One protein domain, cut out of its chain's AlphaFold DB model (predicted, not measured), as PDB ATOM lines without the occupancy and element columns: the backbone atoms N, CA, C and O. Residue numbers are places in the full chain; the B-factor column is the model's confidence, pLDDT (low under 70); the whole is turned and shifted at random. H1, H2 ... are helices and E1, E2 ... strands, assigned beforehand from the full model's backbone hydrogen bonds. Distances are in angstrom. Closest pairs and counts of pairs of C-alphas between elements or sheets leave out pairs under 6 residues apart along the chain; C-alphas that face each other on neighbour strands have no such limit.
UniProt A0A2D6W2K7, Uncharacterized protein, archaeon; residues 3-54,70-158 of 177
ATOM      1  N   LYS A   3     176.611 207.172 198.828       94.31
ATOM      2  CA  LYS A   3     177.568 206.296 198.145       94.31
ATOM      3  C   LYS A   3     178.097 205.262 199.117       94.31
ATOM      4  O   LYS A   3     178.527 205.628 200.212       94.31
ATOM      5  N   ILE A   4     178.079 204.003 198.714       93.31
ATOM      6  CA  ILE A   4     178.503 202.875 199.537       93.31
ATOM      7  C   ILE A   4     179.485 202.048 198.728       93.31
ATOM      8  O   ILE A   4     179.161 201.564 197.647       93.31
ATOM      9  N   LYS A   5     180.699 201.899 199.257       94.25
ATOM     10  CA  LYS A   5     181.688 201.000 198.672       94.25
ATOM     11  C   LYS A   5     181.313 199.557 199.006       94.25
ATOM     12  O   LYS A   5     181.071 199.242 200.174       94.25
ATOM     13  N   THR A   6     181.316 198.707 197.991       91.62
ATOM     14  CA  THR A   6     181.084 197.264 198.091       91.62
ATOM     15  C   THR A   6     182.323 196.522 197.602       91.62
ATOM     16  O   THR A   6     183.267 197.142 197.101       91.62
ATOM     17  N   ASP A   7     182.330 195.201 197.741       90.06
ATOM     18  CA  ASP A   7     183.440 194.376 197.251       90.06
ATOM     19  C   ASP A   7     183.479 194.321 195.717       90.06
ATOM     20  O   ASP A   7     184.524 194.062 195.126       90.06
ATOM     21  N   LEU A   8     182.348 194.628 195.078       89.69
ATOM     22  CA  LEU A   8     182.171 194.639 193.628       89.69
ATOM     23  C   LEU A   8     182.253 196.055 193.034       89.69
ATOM     24  O   LEU A   8     182.267 196.206 191.818       89.69
ATOM     25  N   GLY A   9     182.328 197.103 193.862       94.31
ATOM     26  CA  GLY A   9     182.520 198.479 193.410       94.31
ATOM     27  C   GLY A   9     181.773 199.515 194.248       94.31
ATOM     28  O   GLY A   9     182.135 199.770 195.400       94.31
ATOM     29  N   MET A  10     180.794 200.205 193.656       97.38
ATOM     30  CA  MET A  10     180.118 201.348 194.281       97.38
ATOM     31  C   MET A  10     178.602 201.333 194.063       97.38
ATOM     32  O   MET A  10     178.129 201.435 192.935       97.38
ATOM     33  N   LEU A  11     177.839 201.331 195.153       96.44
ATOM     34  CA  LEU A  11     176.400 201.578 195.142       96.44
ATOM     35  C   LEU A  11     176.121 203.074 195.337       96.44
ATOM     36  O   LEU A  11     176.579 203.689 196.305       96.44
ATOM     37  N   TYR A  12     175.345 203.648 194.426       96.06
ATOM     38  CA  TYR A  12     174.772 204.987 194.492       96.06
ATOM     39  C   TYR A  12     173.280 204.831 194.753       96.06
ATOM     40  O   TYR A  12     172.545 204.461 193.848       96.06
ATOM     41  N   VAL A  13     172.848 205.101 195.982       93.69
ATOM     42  CA  VAL A  13     171.463 204.856 196.407       93.69
ATOM     43  C   VAL A  13     170.805 206.149 196.878       93.69
ATOM     44  O   VAL A  13     171.420 206.948 197.602       93.69
ATOM     45  N   SER A  14     169.593 206.413 196.400       92.12
ATOM     46  CA  SER A  14     168.795 207.577 196.794       92.12
ATOM     47  C   SER A  14     168.173 207.393 198.184       92.12
ATOM     48  O   SER A  14     168.136 206.292 198.733       92.12
ATOM     49  N   ASP A  15     167.787 208.500 198.819       87.88
ATOM     50  CA  ASP A  15     167.431 208.499 200.243       87.88
ATOM     51  C   ASP A  15     166.089 207.765 200.492       87.88
ATOM     52  O   ASP A  15     165.964 207.010 201.451       87.88
ATOM     53  N   ASP A  16     165.141 207.894 199.566       87.25
ATOM     54  CA  ASP A  16     163.885 207.139 199.468       87.25
ATOM     55  C   ASP A  16     164.103 205.621 199.350       87.25
ATOM     56  O   ASP A  16     163.487 204.856 200.089       87.25
ATOM     57  N   ARG A  17     165.033 205.172 198.499       86.69
ATOM     58  CA  ARG A  17     165.358 203.741 198.362       86.69
ATOM     59  C   ARG A  17     165.957 203.174 199.639       86.69
ATOM     60  O   ARG A  17     165.638 202.056 200.024       86.69
ATOM     61  N   ILE A  18     166.782 203.951 200.344       88.19
ATOM     62  CA  ILE A  18     167.279 203.548 201.666       88.19
ATOM     63  C   ILE A  18     166.109 203.342 202.636       88.19
ATOM     64  O   ILE A  18     166.103 202.359 203.372       88.19
ATOM     65  N   GLU A  19     165.134 204.255 202.664       86.25
ATOM     66  CA  GLU A  19     163.968 204.119 203.541       86.25
ATOM     67  C   GLU A  19     163.117 202.888 203.209       86.25
ATOM     68  O   GLU A  19     162.661 202.216 204.136       86.25
ATOM     69  N   GLU A  20     162.916 202.581 201.927       85.50
ATOM     70  CA  GLU A  20     162.204 201.378 201.473       85.50
ATOM     71  C   GLU A  20     162.881 200.105 201.985       85.50
ATOM     72  O   GLU A  20     162.246 199.314 202.682       85.50
ATOM     73  N   GLU A  21     164.188 199.965 201.756       83.31
ATOM     74  CA  GLU A  21     164.949 198.787 202.193       83.31
ATOM     75  C   GLU A  21     164.925 198.600 203.711       83.31
ATOM     76  O   GLU A  21     164.811 197.481 204.215       83.31
ATOM     77  N   ILE A  22     165.013 199.703 204.460       83.25
ATOM     78  CA  ILE A  22     164.916 199.666 205.920       83.25
ATOM     79  C   ILE A  22     163.519 199.209 206.340       83.25
ATOM     80  O   ILE A  22     163.408 198.348 207.207       83.25
ATOM     81  N   ARG A  23     162.447 199.757 205.756       81.75
ATOM     82  CA  ARG A  23     161.070 199.374 206.121       81.75
ATOM     83  C   ARG A  23     160.784 197.910 205.804       81.75
ATOM     84  O   ARG A  23     160.137 197.247 206.612       81.75
ATOM     85  N   GLU A  24     161.271 197.409 204.672       76.44
ATOM     86  CA  GLU A  24     161.098 196.009 204.283       76.44
ATOM     87  C   GLU A  24     161.830 195.064 205.245       76.44
ATOM     88  O   GLU A  24     161.221 194.117 205.747       76.44
ATOM     89  N   LYS A  25     163.095 195.345 205.590       73.94
ATOM     90  CA  LYS A  25     163.910 194.432 206.414       73.94
ATOM     91  C   LYS A  25     163.732 194.582 207.925       73.94
ATOM     92  O   LYS A  25     163.737 193.580 208.628       73.94
ATOM     93  N   VAL A  26     163.504 195.789 208.445       63.28
ATOM     94  CA  VAL A  26     163.284 196.017 209.895       63.28
ATOM     95  C   VAL A  26     161.922 195.481 210.363       63.28
ATOM     96  O   VAL A  26     161.683 195.335 211.559       63.28
ATOM     97  N   SER A  27     161.037 195.100 209.437       57.69
ATOM     98  CA  SER A  27     159.808 194.372 209.768       57.69
ATOM     99  C   SER A  27     160.042 192.915 210.222       57.69
ATOM    100  O   SER A  27     159.112 192.293 210.736       57.69
ATOM    101  N   GLY A  28     161.271 192.389 210.097       53.84
ATOM    102  CA  GLY A  28     161.678 191.065 210.575       53.84
ATOM    103  C   GLY A  28     162.929 191.105 211.463       53.84
ATOM    104  O   GLY A  28     164.034 191.067 210.953       53.84
ATOM    105  N   GLU A  29     162.722 191.191 212.780       51.50
ATOM    106  CA  GLU A  29     163.549 190.800 213.954       51.50
ATOM    107  C   GLU A  29     165.108 190.827 213.990       51.50
ATOM    108  O   GLU A  29     165.648 190.597 215.071       51.50
ATOM    109  N   GLU A  30     165.875 191.165 212.949       56.47
ATOM    110  CA  GLU A  30     167.349 191.256 213.037       56.47
ATOM    111  C   GLU A  30     167.868 192.704 213.084       56.47
ATOM    112  O   GLU A  30     167.591 193.524 212.206       56.47
ATOM    113  N   GLU A  31     168.702 193.011 214.089       57.12
ATOM    114  CA  GLU A  31     169.514 194.237 214.168       57.12
ATOM    115  C   GLU A  31     170.645 194.215 213.120       57.12
ATOM    116  O   GLU A  31     171.832 194.180 213.442       57.12
ATOM    117  N   SER A  32     170.296 194.233 211.836       68.44
ATOM    118  CA  SER A  32     171.265 194.493 210.771       68.44
ATOM    119  C   SER A  32     171.503 195.994 210.646       68.44
ATOM    120  O   SER A  32     170.562 196.794 210.616       68.44
ATOM    121  N   SER A  33     172.767 196.413 210.545       83.75
ATOM    122  CA  SER A  33     173.050 197.822 210.288       83.75
ATOM    123  C   SER A  33     172.524 198.205 208.898       83.75
ATOM    124  O   SER A  33     172.604 197.425 207.950       83.75
ATOM    125  N   VAL A  34     172.039 199.441 208.735       82.06
ATOM    126  CA  VAL A  34     171.617 199.978 207.422       82.06
ATOM    127  C   VAL A  34     172.709 199.799 206.359       82.06
ATOM    128  O   VAL A  34     172.431 199.673 205.172       82.06
ATOM    129  N   PHE A  35     173.974 199.808 206.773       84.56
ATOM    130  CA  PHE A  35     175.097 199.606 205.871       84.56
ATOM    131  C   PHE A  35     175.180 198.168 205.342       84.56
ATOM    132  O   PHE A  35     175.424 197.991 204.150       84.56
ATOM    133  N   ASP A  36     174.940 197.171 206.194       87.00
ATOM    134  CA  ASP A  36     174.961 195.757 205.801       87.00
ATOM    135  C   ASP A  36     173.783 195.432 204.879       87.00
ATOM    136  O   ASP A  36     173.978 194.818 203.833       87.00
ATOM    137  N   ILE A  37     172.599 195.979 205.181       86.81
ATOM    138  CA  ILE A  37     171.406 195.877 204.325       86.81
ATOM    139  C   ILE A  37     171.699 196.372 202.903       86.81
ATOM    140  O   ILE A  37     171.381 195.703 201.921       86.81
ATOM    141  N   LEU A  38     172.328 197.544 202.784       89.50
ATOM    142  CA  LEU A  38     172.613 198.155 201.486       89.50
ATOM    143  C   LEU A  38     173.746 197.446 200.731       89.50
ATOM    144  O   LEU A  38     173.754 197.454 199.500       89.50
ATOM    145  N   LYS A  39     174.694 196.823 201.439       90.44
ATOM    146  CA  LYS A  39     175.705 195.958 200.816       90.44
ATOM    147  C   LYS A  39     175.080 194.698 200.236       90.44
ATOM    148  O   LYS A  39     175.291 194.419 199.063       90.44
ATOM    149  N   GLU A  40     174.273 194.002 201.031       89.19
ATOM    150  CA  GLU A  40     173.558 192.801 200.594       89.19
ATOM    151  C   GLU A  40     172.693 193.100 199.365       89.19
ATOM    152  O   GLU A  40     172.715 192.361 198.387       89.19
ATOM    153  N   ARG A  41     172.014 194.252 199.356       88.31
ATOM    154  CA  ARG A  41     171.262 194.717 198.189       88.31
ATOM    155  C   ARG A  41     172.132 194.894 196.944       88.31
ATOM    156  O   ARG A  41     171.712 194.518 195.852       88.31
ATOM    157  N   ALA A  42     173.312 195.492 197.076       91.25
ATOM    158  CA  ALA A  42     174.214 195.662 195.940       91.25
ATOM    159  C   ALA A  42     174.675 194.310 195.376       91.25
ATOM    160  O   ALA A  42     174.734 194.148 194.155       91.25
ATOM    161  N   ASP A  43     174.958 193.345 196.251       90.88
ATOM    162  CA  ASP A  43     175.346 191.991 195.857       90.88
ATOM    163  C   ASP A  43     174.190 191.272 195.148       90.88
ATOM    164  O   ASP A  43     174.383 190.712 194.067       90.88
ATOM    165  N   ASP A  44     172.973 191.372 195.685       89.12
ATOM    166  CA  ASP A  44     171.744 190.857 195.075       89.12
ATOM    167  C   ASP A  44     171.513 191.420 193.669       89.12
ATOM    168  O   ASP A  44     171.252 190.672 192.722       89.12
ATOM    169  N   LEU A  45     171.622 192.743 193.516       89.19
ATOM    170  CA  LEU A  45     171.454 193.420 192.230       89.19
ATOM    171  C   LEU A  45     172.521 192.977 191.234       89.19
ATOM    172  O   LEU A  45     172.200 192.706 190.079       89.19
ATOM    173  N   HIS A  46     173.769 192.833 191.674       91.00
ATOM    174  CA  HIS A  46     174.837 192.335 190.818       91.00
ATOM    175  C   HIS A  46     174.579 190.895 190.349       91.00
ATOM    176  O   HIS A  46     174.707 190.610 189.156       91.00
ATOM    177  N   GLN A  47     174.194 189.988 191.255       88.75
ATOM    178  CA  GLN A  47     173.853 188.607 190.886       88.75
ATOM    179  C   GLN A  47     172.681 188.554 189.908       88.75
ATOM    180  O   GLN A  47     172.673 187.731 188.995       88.75
ATOM    181  N   LEU A  48     171.700 189.433 190.088       86.56
ATOM    182  CA  LEU A  48     170.515 189.479 189.251       86.56
ATOM    183  C   LEU A  48     170.812 190.047 187.856       86.56
ATOM    184  O   LEU A  48     170.369 189.473 186.865       86.56
ATOM    185  N   PHE A  49     171.599 191.120 187.761       88.81
ATOM    186  CA  PHE A  49     171.974 191.749 186.489       88.81
ATOM    187  C   PHE A  49     172.930 190.883 185.657       88.81
ATOM    188  O   PHE A  49     172.843 190.877 184.433       88.81
ATOM    189  N   LEU A  50     173.809 190.113 186.304       90.69
ATOM    190  CA  LEU A  50     174.739 189.186 185.644       90.69
ATOM    191  C   LEU A  50     174.305 187.717 185.760       90.69
ATOM    192  O   LEU A  50     175.144 186.811 185.720       90.69
ATOM    193  N   LYS A  51     173.000 187.471 185.925       89.12
ATOM    194  CA  LYS A  51     172.441 186.115 185.984       89.12
ATOM    195  C   LYS A  51     172.610 185.376 184.658       89.12
ATOM    196  O   LYS A  51     172.801 184.160 184.663       89.12
ATOM    197  N   ASP A  52     172.518 186.102 183.546       89.44
ATOM    198  CA  ASP A  52     172.713 185.548 182.212       89.44
ATOM    199  C   ASP A  52     174.202 185.191 181.994       89.44
ATOM    200  O   ASP A  52     175.068 186.075 182.080       89.44
ATOM    201  N   PRO A  53     174.532 183.910 181.728       92.50
ATOM    202  CA  PRO A  53     175.907 183.477 181.500       92.50
ATOM    203  C   PRO A  53     176.602 184.186 180.333       92.50
ATOM    204  O   PRO A  53     177.814 184.399 180.401       92.50
ATOM    205  N   GLU A  54     175.870 184.557 179.283       93.75
ATOM    206  CA  GLU A  54     176.419 185.206 178.092       93.75
ATOM    207  C   GLU A  54     176.759 186.662 178.386       93.75
ATOM    208  O   GLU A  54     177.881 187.094 178.114       93.75
ATOM    209  N   ASP A  70     185.488 196.467 188.337       96.75
ATOM    210  CA  ASP A  70     184.440 196.882 189.267       96.75
ATOM    211  C   ASP A  70     183.162 197.405 188.586       96.75
ATOM    212  O   ASP A  70     183.083 197.608 187.371       96.75
ATOM    213  N   TYR A  71     182.134 197.628 189.394       97.50
ATOM    214  CA  TYR A  71     180.809 198.036 188.947       97.50
ATOM    215  C   TYR A  71     180.333 199.267 189.717       97.50
ATOM    216  O   TYR A  71     180.629 199.441 190.902       97.50
ATOM    217  N   ALA A  72     179.552 200.117 189.061       98.06
ATOM    218  CA  ALA A  72     178.764 201.140 189.729       98.06
ATOM    219  C   ALA A  72     177.279 200.861 189.524       98.06
ATOM    220  O   ALA A  72     176.832 200.688 188.395       98.06
ATOM    221  N   ILE A  73     176.514 200.856 190.611       96.88
ATOM    222  CA  ILE A  73     175.069 200.627 190.589       96.88
ATOM    223  C   ILE A  73     174.380 201.941 190.943       96.88
ATOM    224  O   ILE A  73     174.679 202.519 191.988       96.88
ATOM    225  N   LEU A  74     173.486 202.421 190.083       95.69
ATOM    226  CA  LEU A  74     172.572 203.523 190.375       95.69
ATOM    227  C   LEU A  74     171.228 202.934 190.787       95.69
ATOM    228  O   LEU A  74     170.541 202.379 189.944       95.69
ATOM    229  N   ASP A  75     170.856 203.068 192.053       93.00
ATOM    230  CA  ASP A  75     169.583 202.590 192.581       93.00
ATOM    231  C   ASP A  75     168.760 203.758 193.113       93.00
ATOM    232  O   ASP A  75     169.058 204.336 194.163       93.00
ATOM    233  N   ALA A  76     167.765 204.144 192.323       92.50
ATOM    234  CA  ALA A  76     166.942 205.315 192.565       92.50
ATOM    235  C   ALA A  76     165.595 205.185 191.860       92.50
ATOM    236  O   ALA A  76     165.495 204.532 190.821       92.50
ATOM    237  N   HIS A  77     164.563 205.848 192.381       88.75
ATOM    238  CA  HIS A  77     163.305 205.950 191.648       88.75
ATOM    239  C   HIS A  77     163.484 206.757 190.368       88.75
ATOM    240  O   HIS A  77     164.191 207.767 190.331       88.75
ATOM    241  N   GLY A  78     162.845 206.267 189.310       84.00
ATOM    242  CA  GLY A  78     162.874 206.874 187.989       84.00
ATOM    243  C   GLY A  78     161.679 207.781 187.745       84.00
ATOM    244  O   GLY A  78     160.575 207.511 188.213       84.00
ATOM    245  N   SER A  79     161.896 208.836 186.973       81.50
ATOM    246  CA  SER A  79     160.861 209.748 186.492       81.50
ATOM    247  C   SER A  79     161.186 210.155 185.058       81.50
ATOM    248  O   SER A  79     162.343 210.119 184.633       81.50
ATOM    249  N   ASP A  80     160.173 210.560 184.307       76.12
ATOM    250  CA  ASP A  80     160.313 211.181 183.003       76.12
ATOM    251  C   ASP A  80     160.000 212.683 183.086       76.12
ATOM    252  O   ASP A  80     158.984 213.119 183.622       76.12
ATOM    253  N   GLN A  81     160.895 213.513 182.549       76.62
ATOM    254  CA  GLN A  81     160.640 214.944 182.391       76.62
ATOM    255  C   GLN A  81     161.002 215.360 180.971       76.62
ATOM    256  O   GLN A  81     162.156 215.242 180.576       76.62
ATOM    257  N   ASP A  82     160.025 215.841 180.199       75.25
ATOM    258  CA  ASP A  82     160.232 216.294 178.816       75.25
ATOM    259  C   ASP A  82     160.966 215.248 177.945       75.25
ATOM    260  O   ASP A  82     161.905 215.572 177.219       75.25
ATOM    261  N   VAL A  83     160.565 213.969 178.043       77.25
ATOM    262  CA  VAL A  83     161.199 212.824 177.340       77.25
ATOM    263  C   VAL A  83     162.653 212.578 177.778       77.25
ATOM    264  O   VAL A  83     163.416 211.899 177.103       77.25
ATOM    265  N   THR A  84     163.062 213.132 178.920       83.69
ATOM    266  CA  THR A  84     164.363 212.881 179.539       83.69
ATOM    267  C   THR A  84     164.215 211.853 180.651       83.69
ATOM    268  O   THR A  84     163.378 212.025 181.534       83.69
ATOM    269  N   TRP A  85     165.060 210.821 180.645       89.56
ATOM    270  CA  TRP A  85     165.124 209.830 181.710       89.56
ATOM    271  C   TRP A  85     165.843 210.422 182.917       89.56
ATOM    272  O   TRP A  85     167.025 210.800 182.856       89.56
ATOM    273  N   MET A  86     165.098 210.540 184.009       91.25
ATOM    274  CA  MET A  86     165.535 211.155 185.248       91.25
ATOM    275  C   MET A  86     165.503 210.136 186.386       91.25
ATOM    276  O   MET A  86     164.704 209.206 186.390       91.25
ATOM    277  N   TYR A  87     166.350 210.352 187.384       92.00
ATOM    278  CA  TYR A  87     166.285 209.688 188.679       92.00
ATOM    279  C   TYR A  87     166.154 210.727 189.790       92.00
ATOM    280  O   TYR A  87     166.691 211.836 189.671       92.00
ATOM    281  N   ASP A  88     165.475 210.376 190.877       91.38
ATOM    282  CA  ASP A  88     165.443 211.203 192.082       91.38
ATOM    283  C   ASP A  88     166.691 210.944 192.939       91.38
ATOM    284  O   ASP A  88     167.008 209.811 193.301       91.38
ATOM    285  N   ASP A  89     167.448 211.998 193.263       89.00
ATOM    286  CA  ASP A  89     168.595 211.899 194.168       89.00
ATOM    287  C   ASP A  89     168.244 212.067 195.659       89.00
ATOM    288  O   ASP A  89     169.158 212.107 196.495       89.00
ATOM    289  N   GLY A  90     166.952 212.147 195.988       84.12
ATOM    290  CA  GLY A  90     166.377 212.472 197.298       84.12
ATOM    291  C   GLY A  90     166.203 213.979 197.529       84.12
ATOM    292  O   GLY A  90     165.725 214.400 198.581       84.12
ATOM    293  N   LYS A  91     166.648 214.819 196.586       85.50
ATOM    294  CA  LYS A  91     166.549 216.287 196.665       85.50
ATOM    295  C   LYS A  91     166.114 216.915 195.351       85.50
ATOM    296  O   LYS A  91     165.435 217.937 195.366       85.50
ATOM    297  N   ASN A  92     166.600 216.390 194.231       89.38
ATOM    298  CA  ASN A  92     166.330 216.890 192.892       89.38
ATOM    299  C   ASN A  92     166.234 215.724 191.913       89.38
ATOM    300  O   ASN A  92     166.971 214.743 192.027       89.38
ATOM    301  N   LEU A  93     165.457 215.933 190.852       90.88
ATOM    302  CA  LEU A  93     165.544 215.105 189.660       90.88
ATOM    303  C   LEU A  93     166.872 215.356 188.937       90.88
ATOM    304  O   LEU A  93     167.318 216.493 188.736       90.88
ATOM    305  N   ARG A  94     167.523 214.271 188.536       92.81
ATOM    306  CA  ARG A  94     168.813 214.259 187.847       92.81
ATOM    307  C   ARG A  94     168.710 213.411 186.596       92.81
ATOM    308  O   ARG A  94     168.112 212.353 186.609       92.81
ATOM    309  N   ASN A  95     169.359 213.846 185.527       92.94
ATOM    310  CA  ASN A  95     169.399 213.092 184.279       92.94
ATOM    311  C   ASN A  95     170.282 211.835 184.426       92.94
ATOM    312  O   ASN A  95     171.424 211.937 184.894       92.94
ATOM    313  N   VAL A  96     169.756 210.677 184.014       94.00
ATOM    314  CA  VAL A  96     170.442 209.375 184.087       94.00
ATOM    315  C   VAL A  96     171.673 209.338 183.178       94.00
ATOM    316  O   VAL A  96     172.754 208.987 183.647       94.00
ATOM    317  N   GLN A  97     171.574 209.802 181.929       94.19
ATOM    318  CA  GLN A  97     172.717 209.889 181.008       94.19
ATOM    319  C   GLN A  97     173.863 210.735 181.584       94.19
ATOM    320  O   GLN A  97     175.017 210.329 181.527       94.19
ATOM    321  N   LYS A  98     173.576 211.853 182.268       95.19
ATOM    322  CA  LYS A  98     174.623 212.641 182.954       95.19
ATOM    323  C   LYS A  98     175.318 211.861 184.073       95.19
ATOM    324  O   LYS A  98     176.469 212.158 184.405       95.19
ATOM    325  N   TRP A  99     174.629 210.914 184.711       96.44
ATOM    326  CA  TRP A  99     175.255 210.009 185.673       96.44
ATOM    327  C   TRP A  99     176.123 208.963 184.965       96.44
ATOM    328  O   TRP A  99     177.233 208.711 185.437       96.44
ATOM    329  N   ILE A 100     175.678 208.429 183.823       97.00
ATOM    330  CA  ILE A 100     176.471 207.526 182.972       97.00
ATOM    331  C   ILE A 100     177.760 208.228 182.540       97.00
ATOM    332  O   ILE A 100     178.837 207.775 182.910       97.00
ATOM    333  N   ASP A 101     177.667 209.403 181.911       97.38
ATOM    334  CA  ASP A 101     178.814 210.191 181.426       97.38
ATOM    335  C   ASP A 101     179.848 210.467 182.526       97.38
ATOM    336  O   ASP A 101     181.058 210.496 182.305       97.38
ATOM    337  N   LYS A 102     179.376 210.680 183.758       97.56
ATOM    338  CA  LYS A 102     180.237 210.945 184.913       97.56
ATOM    339  C   LYS A 102     181.011 209.709 185.372       97.56
ATOM    340  O   LYS A 102     182.061 209.873 186.008       97.56
ATOM    341  N   ASN A 103     180.481 208.510 185.155       98.06
ATOM    342  CA  ASN A 103     181.056 207.248 185.621       98.06
ATOM    343  C   ASN A 103     181.680 206.412 184.492       98.06
ATOM    344  O   ASN A 103     182.443 205.493 184.790       98.06
ATOM    345  N   ASP A 104     181.420 206.770 183.237       98.06
ATOM    346  CA  ASP A 104     181.967 206.139 182.040       98.06
ATOM    347  C   ASP A 104     183.507 206.099 182.075       98.06
ATOM    348  O   ASP A 104     184.182 207.092 182.366       98.06
ATOM    349  N   GLY A 105     184.067 204.912 181.845       97.56
ATOM    350  CA  GLY A 105     185.503 204.625 181.884       97.56
ATOM    351  C   GLY A 105     186.120 204.515 183.281       97.56
ATOM    352  O   GLY A 105     187.317 204.257 183.390       97.56
ATOM    353  N   LYS A 106     185.347 204.694 184.363       97.88
ATOM    354  CA  LYS A 106     185.828 204.459 185.744       97.88
ATOM    355  C   LYS A 106     185.551 203.048 186.239       97.88
ATOM    356  O   LYS A 106     186.263 202.573 187.118       97.88
ATOM    357  N   TYR A 107     184.512 202.426 185.697       98.44
ATOM    358  CA  TYR A 107     184.029 201.104 186.071       98.44
ATOM    359  C   TYR A 107     183.888 200.248 184.816       98.44
ATOM    360  O   TYR A 107     183.637 200.777 183.730       98.44
ATOM    361  N   LEU A 108     184.012 198.932 184.955       98.38
ATOM    362  CA  LEU A 108     183.687 197.995 183.882       98.38
ATOM    363  C   LEU A 108     182.198 198.080 183.532       98.38
ATOM    364  O   LEU A 108     181.848 198.175 182.358       98.38
ATOM    365  N   GLY A 109     181.340 198.074 184.555       97.94
ATOM    366  CA  GLY A 109     179.890 198.085 184.396       97.94
ATOM    367  C   GLY A 109     179.180 199.197 185.140       97.94
ATOM    368  O   GLY A 109     179.521 199.513 186.279       97.94
ATOM    369  N   LEU A 110     178.144 199.737 184.511       98.19
ATOM    370  CA  LEU A 110     177.197 200.682 185.083       98.19
ATOM    371  C   LEU A 110     175.812 200.029 185.091       98.19
ATOM    372  O   LEU A 110     175.238 199.790 184.033       98.19
ATOM    373  N   PHE A 111     175.288 199.690 186.264       95.81
ATOM    374  CA  PHE A 111     173.987 199.033 186.399       95.81
ATOM    375  C   PHE A 111     172.951 200.070 186.807       95.81
ATOM    376  O   PHE A 111     173.089 200.721 187.844       95.81
ATOM    377  N   LEU A 112     171.931 200.244 185.978       94.06
ATOM    378  CA  LEU A 112     170.870 201.213 186.193       94.06
ATOM    379  C   LEU A 112     169.678 200.488 186.802       94.06
ATOM    380  O   LEU A 112     169.008 199.713 186.137       94.06
ATOM    381  N   VAL A 113     169.414 200.732 188.076       90.88
ATOM    382  CA  VAL A 113     168.220 200.282 188.797       90.88
ATOM    383  C   VAL A 113     167.328 201.502 188.978       90.88
ATOM    384  O   VAL A 113     167.126 202.009 190.079       90.88
ATOM    385  N   VAL A 114     166.876 202.020 187.839       88.31
ATOM    386  CA  VAL A 114     166.035 203.209 187.731       88.31
ATOM    387  C   VAL A 114     164.870 202.853 186.816       88.31
ATOM    388  O   VAL A 114     165.082 202.315 185.734       88.31
ATOM    389  N   CYS A 115     163.644 203.094 187.268       79.06
ATOM    390  CA  CYS A 115     162.437 202.820 186.484       79.06
ATOM    391  C   CYS A 115     162.257 203.838 185.345       79.06
ATOM    392  O   CYS A 115     162.995 204.824 185.270       79.06
ATOM    393  N   ASN A 116     161.257 203.632 184.488       71.12
ATOM    394  CA  ASN A 116     160.879 204.565 183.429       71.12
ATOM    395  C   ASN A 116     162.041 204.986 182.509       71.12
ATOM    396  O   ASN A 116     162.287 206.190 182.390       71.12
ATOM    397  N   PRO A 117     162.749 204.060 181.825       67.81
ATOM    398  CA  PRO A 117     163.849 204.416 180.924       67.81
ATOM    399  C   PRO A 117     163.473 205.427 179.832       67.81
ATOM    400  O   PRO A 117     164.353 206.016 179.203       67.81
ATOM    401  N   SER A 118     162.172 205.690 179.638       63.16
ATOM    402  CA  SER A 118     161.624 206.405 178.492       63.16
ATOM    403  C   SER A 118     162.059 205.698 177.200       63.16
ATOM    404  O   SER A 118     162.792 204.715 177.215       63.16
ATOM    405  N   SER A 119     161.622 206.152 176.033       64.50
ATOM    406  CA  SER A 119     162.108 205.591 174.761       64.50
ATOM    407  C   SER A 119     163.523 206.090 174.410       64.50
ATOM    408  O   SER A 119     163.787 206.427 173.256       64.50
ATOM    409  N   LEU A 120     164.401 206.261 175.403       67.56
ATOM    410  CA  LEU A 120     165.669 206.972 175.265       67.56
ATOM    411  C   LEU A 120     166.845 206.065 174.915       67.56
ATOM    412  O   LEU A 120     167.013 204.972 175.443       67.56
ATOM    413  N   GLU A 121     167.711 206.598 174.059       77.69
ATOM    414  CA  GLU A 121     168.952 205.962 173.639       77.69
ATOM    415  C   GLU A 121     170.047 206.177 174.695       77.69
ATOM    416  O   GLU A 121     170.503 207.300 174.930       77.69
ATOM    417  N   ILE A 122     170.470 205.094 175.348       90.31
ATOM    418  CA  ILE A 122     171.614 205.097 176.264       90.31
ATOM    419  C   ILE A 122     172.909 205.139 175.452       90.31
ATOM    420  O   ILE A 122     173.128 204.319 174.558       90.31
ATOM    421  N   THR A 123     173.811 206.050 175.815       93.31
ATOM    422  CA  THR A 123     175.131 206.169 175.183       93.31
ATOM    423  C   THR A 123     176.256 205.961 176.195       93.31
ATOM    424  O   THR A 123     176.169 206.378 177.348       93.31
ATOM    425  N   THR A 124     177.325 205.291 175.766       96.12
ATOM    426  CA  THR A 124     178.524 205.025 176.575       96.12
ATOM    427  C   THR A 124     179.752 204.911 175.670       96.12
ATOM    428  O   THR A 124     179.643 204.438 174.533       96.12
ATOM    429  N   ASN A 125     180.925 205.352 176.138       96.88
ATOM    430  CA  ASN A 125     182.161 205.352 175.348       96.88
ATOM    431  C   ASN A 125     183.202 204.340 175.833       96.88
ATOM    432  O   ASN A 125     184.070 203.962 175.040       96.88
ATOM    433  N   GLN A 126     183.162 203.925 177.101       97.94
ATOM    434  CA  GLN A 126     184.180 203.048 177.692       97.94
ATOM    435  C   GLN A 126     183.606 201.969 178.615       97.94
ATOM    436  O   GLN A 126     184.117 200.856 178.616       97.94
ATOM    437  N   SER A 127     182.564 202.264 179.386       98.50
ATOM    438  CA  SER A 127     181.920 201.305 180.283       98.50
ATOM    439  C   SER A 127     180.801 200.543 179.580       98.50
ATOM    440  O   SER A 127     180.150 201.061 178.674       98.50
ATOM    441  N   LEU A 128     180.523 199.328 180.037       98.00
ATOM    442  CA  LEU A 128     179.284 198.632 179.702       98.00
ATOM    443  C   LEU A 128     178.151 199.172 180.573       98.00
ATOM    444  O   LEU A 128     178.366 199.473 181.748       98.00
ATOM    445  N   VAL A 129     176.945 199.278 180.022       97.00
ATOM    446  CA  VAL A 129     175.754 199.675 180.783       97.00
ATOM    447  C   VAL A 129     174.740 198.543 180.739       97.00
ATOM    448  O   VAL A 129     174.478 197.993 179.674       97.00
ATOM    449  N   LEU A 130     174.178 198.199 181.893       94.44
ATOM    450  CA  LEU A 130     173.007 197.338 181.990       94.44
ATOM    451  C   LEU A 130     171.829 198.171 182.477       94.44
ATOM    452  O   LEU A 130     171.929 198.822 183.520       94.44
ATOM    453  N   ALA A 131     170.732 198.147 181.733       91.62
ATOM    454  CA  ALA A 131     169.541 198.933 182.023       91.62
ATOM    455  C   ALA A 131     168.280 198.083 181.851       91.62
ATOM    456  O   ALA A 131     168.224 197.281 180.922       91.62
ATOM    457  N   PRO A 132     167.268 198.222 182.716       86.88
ATOM    458  CA  PRO A 132     165.984 197.587 182.497       86.88
ATOM    459  C   PRO A 132     165.302 198.228 181.286       86.88
ATOM    460  O   PRO A 132     165.407 199.435 181.074       86.88
ATOM    461  N   ASN A 133     164.594 197.420 180.506       82.44
ATOM    462  CA  ASN A 133     163.817 197.890 179.360       82.44
ATOM    463  C   ASN A 133     162.448 198.487 179.743       82.44
ATOM    464  O   ASN A 133     161.756 199.035 178.890       82.44
ATOM    465  N   ASP A 134     162.055 198.354 181.009       78.75
ATOM    466  CA  ASP A 134     160.767 198.777 181.557       78.75
ATOM    467  C   ASP A 134     160.917 199.066 183.066       78.75
ATOM    468  O   ASP A 134     162.019 198.998 183.622       78.75
ATOM    469  N   ASP A 135     159.820 199.380 183.749       75.81
ATOM    470  CA  ASP A 135     159.785 199.581 185.194       75.81
ATOM    471  C   ASP A 135     160.339 198.377 185.955       75.81
ATOM    472  O   ASP A 135     159.799 197.271 185.939       75.81
ATOM    473  N   TYR A 136     161.443 198.603 186.663       74.19
ATOM    474  CA  TYR A 136     162.171 197.532 187.312       74.19
ATOM    475  C   TYR A 136     161.572 197.166 188.671       74.19
ATOM    476  O   TYR A 136     161.604 197.945 189.627       74.19
ATOM    477  N   SER A 137     161.153 195.908 188.804       74.19
ATOM    478  CA  SER A 137     160.974 195.249 190.096       74.19
ATOM    479  C   SER A 137     161.726 193.915 190.116       74.19
ATOM    480  O   SER A 137     161.810 193.211 189.105       74.19
ATOM    481  N   LYS A 138     162.271 193.528 191.281       72.44
ATOM    482  CA  LYS A 138     162.963 192.233 191.451       72.44
ATOM    483  C   LYS A 138     162.051 191.069 191.043       72.44
ATOM    484  O   LYS A 138     162.504 190.129 190.394       72.44
ATOM    485  N   MET A 139     160.763 191.151 191.383       78.81
ATOM    486  CA  MET A 139     159.770 190.130 191.045       78.81
ATOM    487  C   MET A 139     159.488 190.057 189.546       78.81
ATOM    488  O   MET A 139     159.461 188.960 188.996       78.81
ATOM    489  N   ASP A 140     159.312 191.190 188.869       81.19
ATOM    490  CA  ASP A 140     159.013 191.193 187.435       81.19
ATOM    491  C   ASP A 140     160.220 190.761 186.597       81.19
ATOM    492  O   ASP A 140     160.038 190.052 185.607       81.19
ATOM    493  N   HIS A 141     161.446 191.058 187.037       77.06
ATOM    494  CA  HIS A 141     162.652 190.484 186.433       77.06
ATOM    495  C   HIS A 141     162.698 188.958 186.631       77.06
ATOM    496  O   HIS A 141     162.870 188.210 185.669       77.06
ATOM    497  N   ILE A 142     162.469 188.450 187.848       78.94
ATOM    498  CA  ILE A 142     162.444 186.994 188.102       78.94
ATOM    499  C   ILE A 142     161.377 186.288 187.250       78.94
ATOM    500  O   ILE A 142     161.616 185.180 186.767       78.94
ATOM    501  N   LEU A 143     160.225 186.929 187.047       83.00
ATOM    502  CA  LEU A 143     159.124 186.426 186.221       83.00
ATOM    503  C   LEU A 143     159.333 186.640 184.708       83.00
ATOM    504  O   LEU A 143     158.473 186.234 183.928       83.00
ATOM    505  N   GLY A 144     160.441 187.261 184.287       78.19
ATOM    506  CA  GLY A 144     160.771 187.509 182.879       78.19
ATOM    507  C   GLY A 144     159.914 188.580 182.199       78.19
ATOM    508  O   GLY A 144     159.850 188.621 180.972       78.19
ATOM    509  N   LYS A 145     159.232 189.428 182.974       82.75
ATOM    510  CA  LYS A 145     158.426 190.545 182.460       82.75
ATOM    511  C   LYS A 145     159.260 191.797 182.198       82.75
ATOM    512  O   LYS A 145     158.896 192.578 181.333       82.75
ATOM    513  N   VAL A 146     160.363 191.951 182.927       82.62
ATOM    514  CA  VAL A 146     161.374 192.993 182.706       82.62
ATOM    515  C   VAL A 146     162.652 192.307 182.258       82.62
ATOM    516  O   VAL A 146     163.058 191.301 182.845       82.62
ATOM    517  N   GLN A 147     163.275 192.845 181.217       82.44
ATOM    518  CA  GLN A 147     164.555 192.374 180.705       82.44
ATOM    519  C   GLN A 147     165.622 193.420 180.994       82.44
ATOM    520  O   GLN A 147     165.356 194.621 180.986       82.44
ATOM    521  N   VAL A 148     166.835 192.950 181.261       86.75
ATOM    522  CA  VAL A 148     168.001 193.818 181.380       86.75
ATOM    523  C   VAL A 148     168.713 193.824 180.038       86.75
ATOM    524  O   VAL A 148     169.119 192.783 179.530       86.75
ATOM    525  N   GLU A 149     168.853 195.008 179.473       90.12
ATOM    526  CA  GLU A 149     169.502 195.255 178.201       90.12
ATOM    527  C   GLU A 149     170.953 195.679 178.403       90.12
ATOM    528  O   GLU A 149     171.269 196.484 179.284       90.12
ATOM    529  N   LEU A 150     171.836 195.153 177.556       94.00
ATOM    530  CA  LEU A 150     173.247 195.507 177.516       94.00
ATOM    531  C   LEU A 150     173.488 196.613 176.497       94.00
ATOM    532  O   LEU A 150     173.115 196.486 175.339       94.00
ATOM    533  N   TYR A 151     174.205 197.651 176.905       95.25
ATOM    534  CA  TYR A 151     174.710 198.695 176.026       95.25
ATOM    535  C   TYR A 151     176.234 198.702 176.072       95.25
ATOM    536  O   TYR A 151     176.842 198.849 177.138       95.25
ATOM    537  N   ALA A 152     176.852 198.546 174.904       95.50
ATOM    538  CA  ALA A 152     178.298 198.471 174.754       95.50
ATOM    539  C   ALA A 152     178.847 199.672 173.963       95.50
ATOM    540  O   ALA A 152     178.204 200.149 173.017       95.50
ATOM    541  N   PRO A 153     180.056 200.166 174.291       95.06
ATOM    542  CA  PRO A 153     180.657 201.282 173.577       95.06
ATOM    543  C   PRO A 153     180.765 201.074 172.070       95.06
ATOM    544  O   PRO A 153     181.232 200.030 171.614       95.06
ATOM    545  N   LYS A 154     180.391 202.107 171.302       88.75
ATOM    546  CA  LYS A 154     180.365 202.139 169.821       88.75
ATOM    547  C   LYS A 154     179.378 201.173 169.151       88.75
ATOM    548  O   LYS A 154     179.238 201.243 167.934       88.75
ATOM    549  N   ILE A 155     178.726 200.301 169.916       90.69
ATOM    550  CA  ILE A 155     177.754 199.319 169.423       90.69
ATOM    551  C   ILE A 155     176.331 199.775 169.767       90.69
ATOM    552  O   ILE A 155     175.430 199.636 168.946       90.69
ATOM    553  N   GLY A 156     176.140 200.376 170.947       91.31
ATOM    554  CA  GLY A 156     174.813 200.682 171.476       91.31
ATOM    555  C   GLY A 156     174.198 199.444 172.124       91.31
ATOM    556  O   GLY A 156     174.921 198.657 172.740       91.31
ATOM    557  N   ASN A 157     172.881 199.283 172.002       92.06
ATOM    558  CA  ASN A 157     172.164 198.124 172.530       92.06
ATOM    559  C   ASN A 157     172.642 196.822 171.853       92.06
ATOM    560  O   ASN A 157     172.552 196.665 170.633       92.06
ATOM    561  N   VAL A 158     173.144 195.883 172.649       90.88
ATOM    562  CA  VAL A 158     173.524 194.538 172.225       90.88
ATOM    563  C   VAL A 158     172.327 193.628 172.453       90.88
ATOM    564  O   VAL A 158     172.105 193.134 173.556       90.88
TER     565      VAL A 158
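AT A GLANCE: This is residues 3 to 54 and 70 to 158 of the 177 residues of an uncharacterized protein of archaeon (UniProt A0A2D6W2K7). A strongly twisted sheet of seven strands forms the core, with the long helix H2 crossing one face and the short helix H3 on the opposite face; beyond the end of E3 the chain bends into a small three-stranded sheet, E4 to E6, which packs on H3. H1 lies off the sheet and makes a corner with the first residues of H2, while short H4 lies off the sheet near H2. The printed part has 141 residues, with four named helices and ten named strands, which follow one another along the chain as E1, E2, H1, H2, E3, E4, E5, E6, H3, E7, E8, H4, E9 and E10; the class is mixed, helices and strands. The large sheet runs E1 E2 E3 E7 E8 E9 E10 and is mixed; the small one runs E4 E5 E6 and is antiparallel. The whole is compact, with a radius of gyration of the C-alphas of 14.7 A and spans of 48 by 35 by 31 A.

HOW THE PARTS SIT: E1, residues 3 to 5, is an edge strand and forms a hairpin with E2, residues 9 to 13, N 4 lying 2.9 A from O 11. E2 is parallel to E3, residues 71 to 75, at 9 degrees, with N 10 and O 71 2.9 A apart. E3 is parallel to E7, residues 109 to 113, at 13 degrees, with N 72 and O 109 2.8 A apart. E7 is parallel to E8, residues 128 to 132, with N 110 and O 128 2.8 A apart. E8 is antiparallel to E9, residues 148 to 152, with N 129 and O 151 2.9 A apart. E9 forms a hairpin with the other edge strand, E10, residues 156 to 158, with N 158 and O 150 2.8 A apart. H2, residues 34 to 49, is on this sheet at a height of 9.1 A and runs across the strands, at 70 degrees to E2 on the local plane; their closest C-alphas, of Leu 11 and Ala 42, are 6.4 A apart. H1, residues 15 to 26, touches residues 34 to 38 of H2 about perpendicular, at 81 degrees, the closest C-alphas being those of Ile 22 and Val 34, 6.9 A apart. H3, residues 96 to 103, is on the opposite face from H2, over E7 at a height of 9.3 A. E3 runs on into E4, residues 78 to 81, across a break of 2 residues at 71 degrees. E4, E5, residues 84 to 88, and E6, residues 93 to 95, form a meander, each strand the antiparallel neighbour of the one before, with N 79 and O 86 2.9 A apart and N 87 and O 94 2.8 A apart. H3 is on this sheet too, the closest C-alphas of E5 and H3, of Met 86 and Val 96, being 5.3 A apart. H4, residues 138 to 142, is near H2 and apart from H1. In H1, H2, H3 and H4 every O i to N i+4 pair is within hydrogen-bond range.

IN THESE COORDINATES: E1 begins at C-alpha 3, (177.568, 206.296, 198.145). E2 is 13.1 A long, H1 16.3 A and H2 22.5 A, from C-alpha 34 at (171.617, 199.978, 207.422). E3 is 12.6 A, E5 12.7 A, E7 12.7 A, E8 13.6 A and E9 13.1 A long. H3 measures 10.9 A, E4 10.1 A; E6, H4 and E10 are shorter. E10 ends at C-alpha 158, (173.524, 194.538, 172.225).

THE WHOLE: The two C-alphas farthest apart, of Glu 29 and Lys 154, are 48.6 A apart. Residues 55 to 69 are not printed, and C-alphas 54 and 70 are 18.0 A apart across the cut. The link from E7 to E8, residues 114 to 127, is long. The mean pLDDT of the printed part is 86.9; residues 26 to 32 and 117 to 120 are under 70.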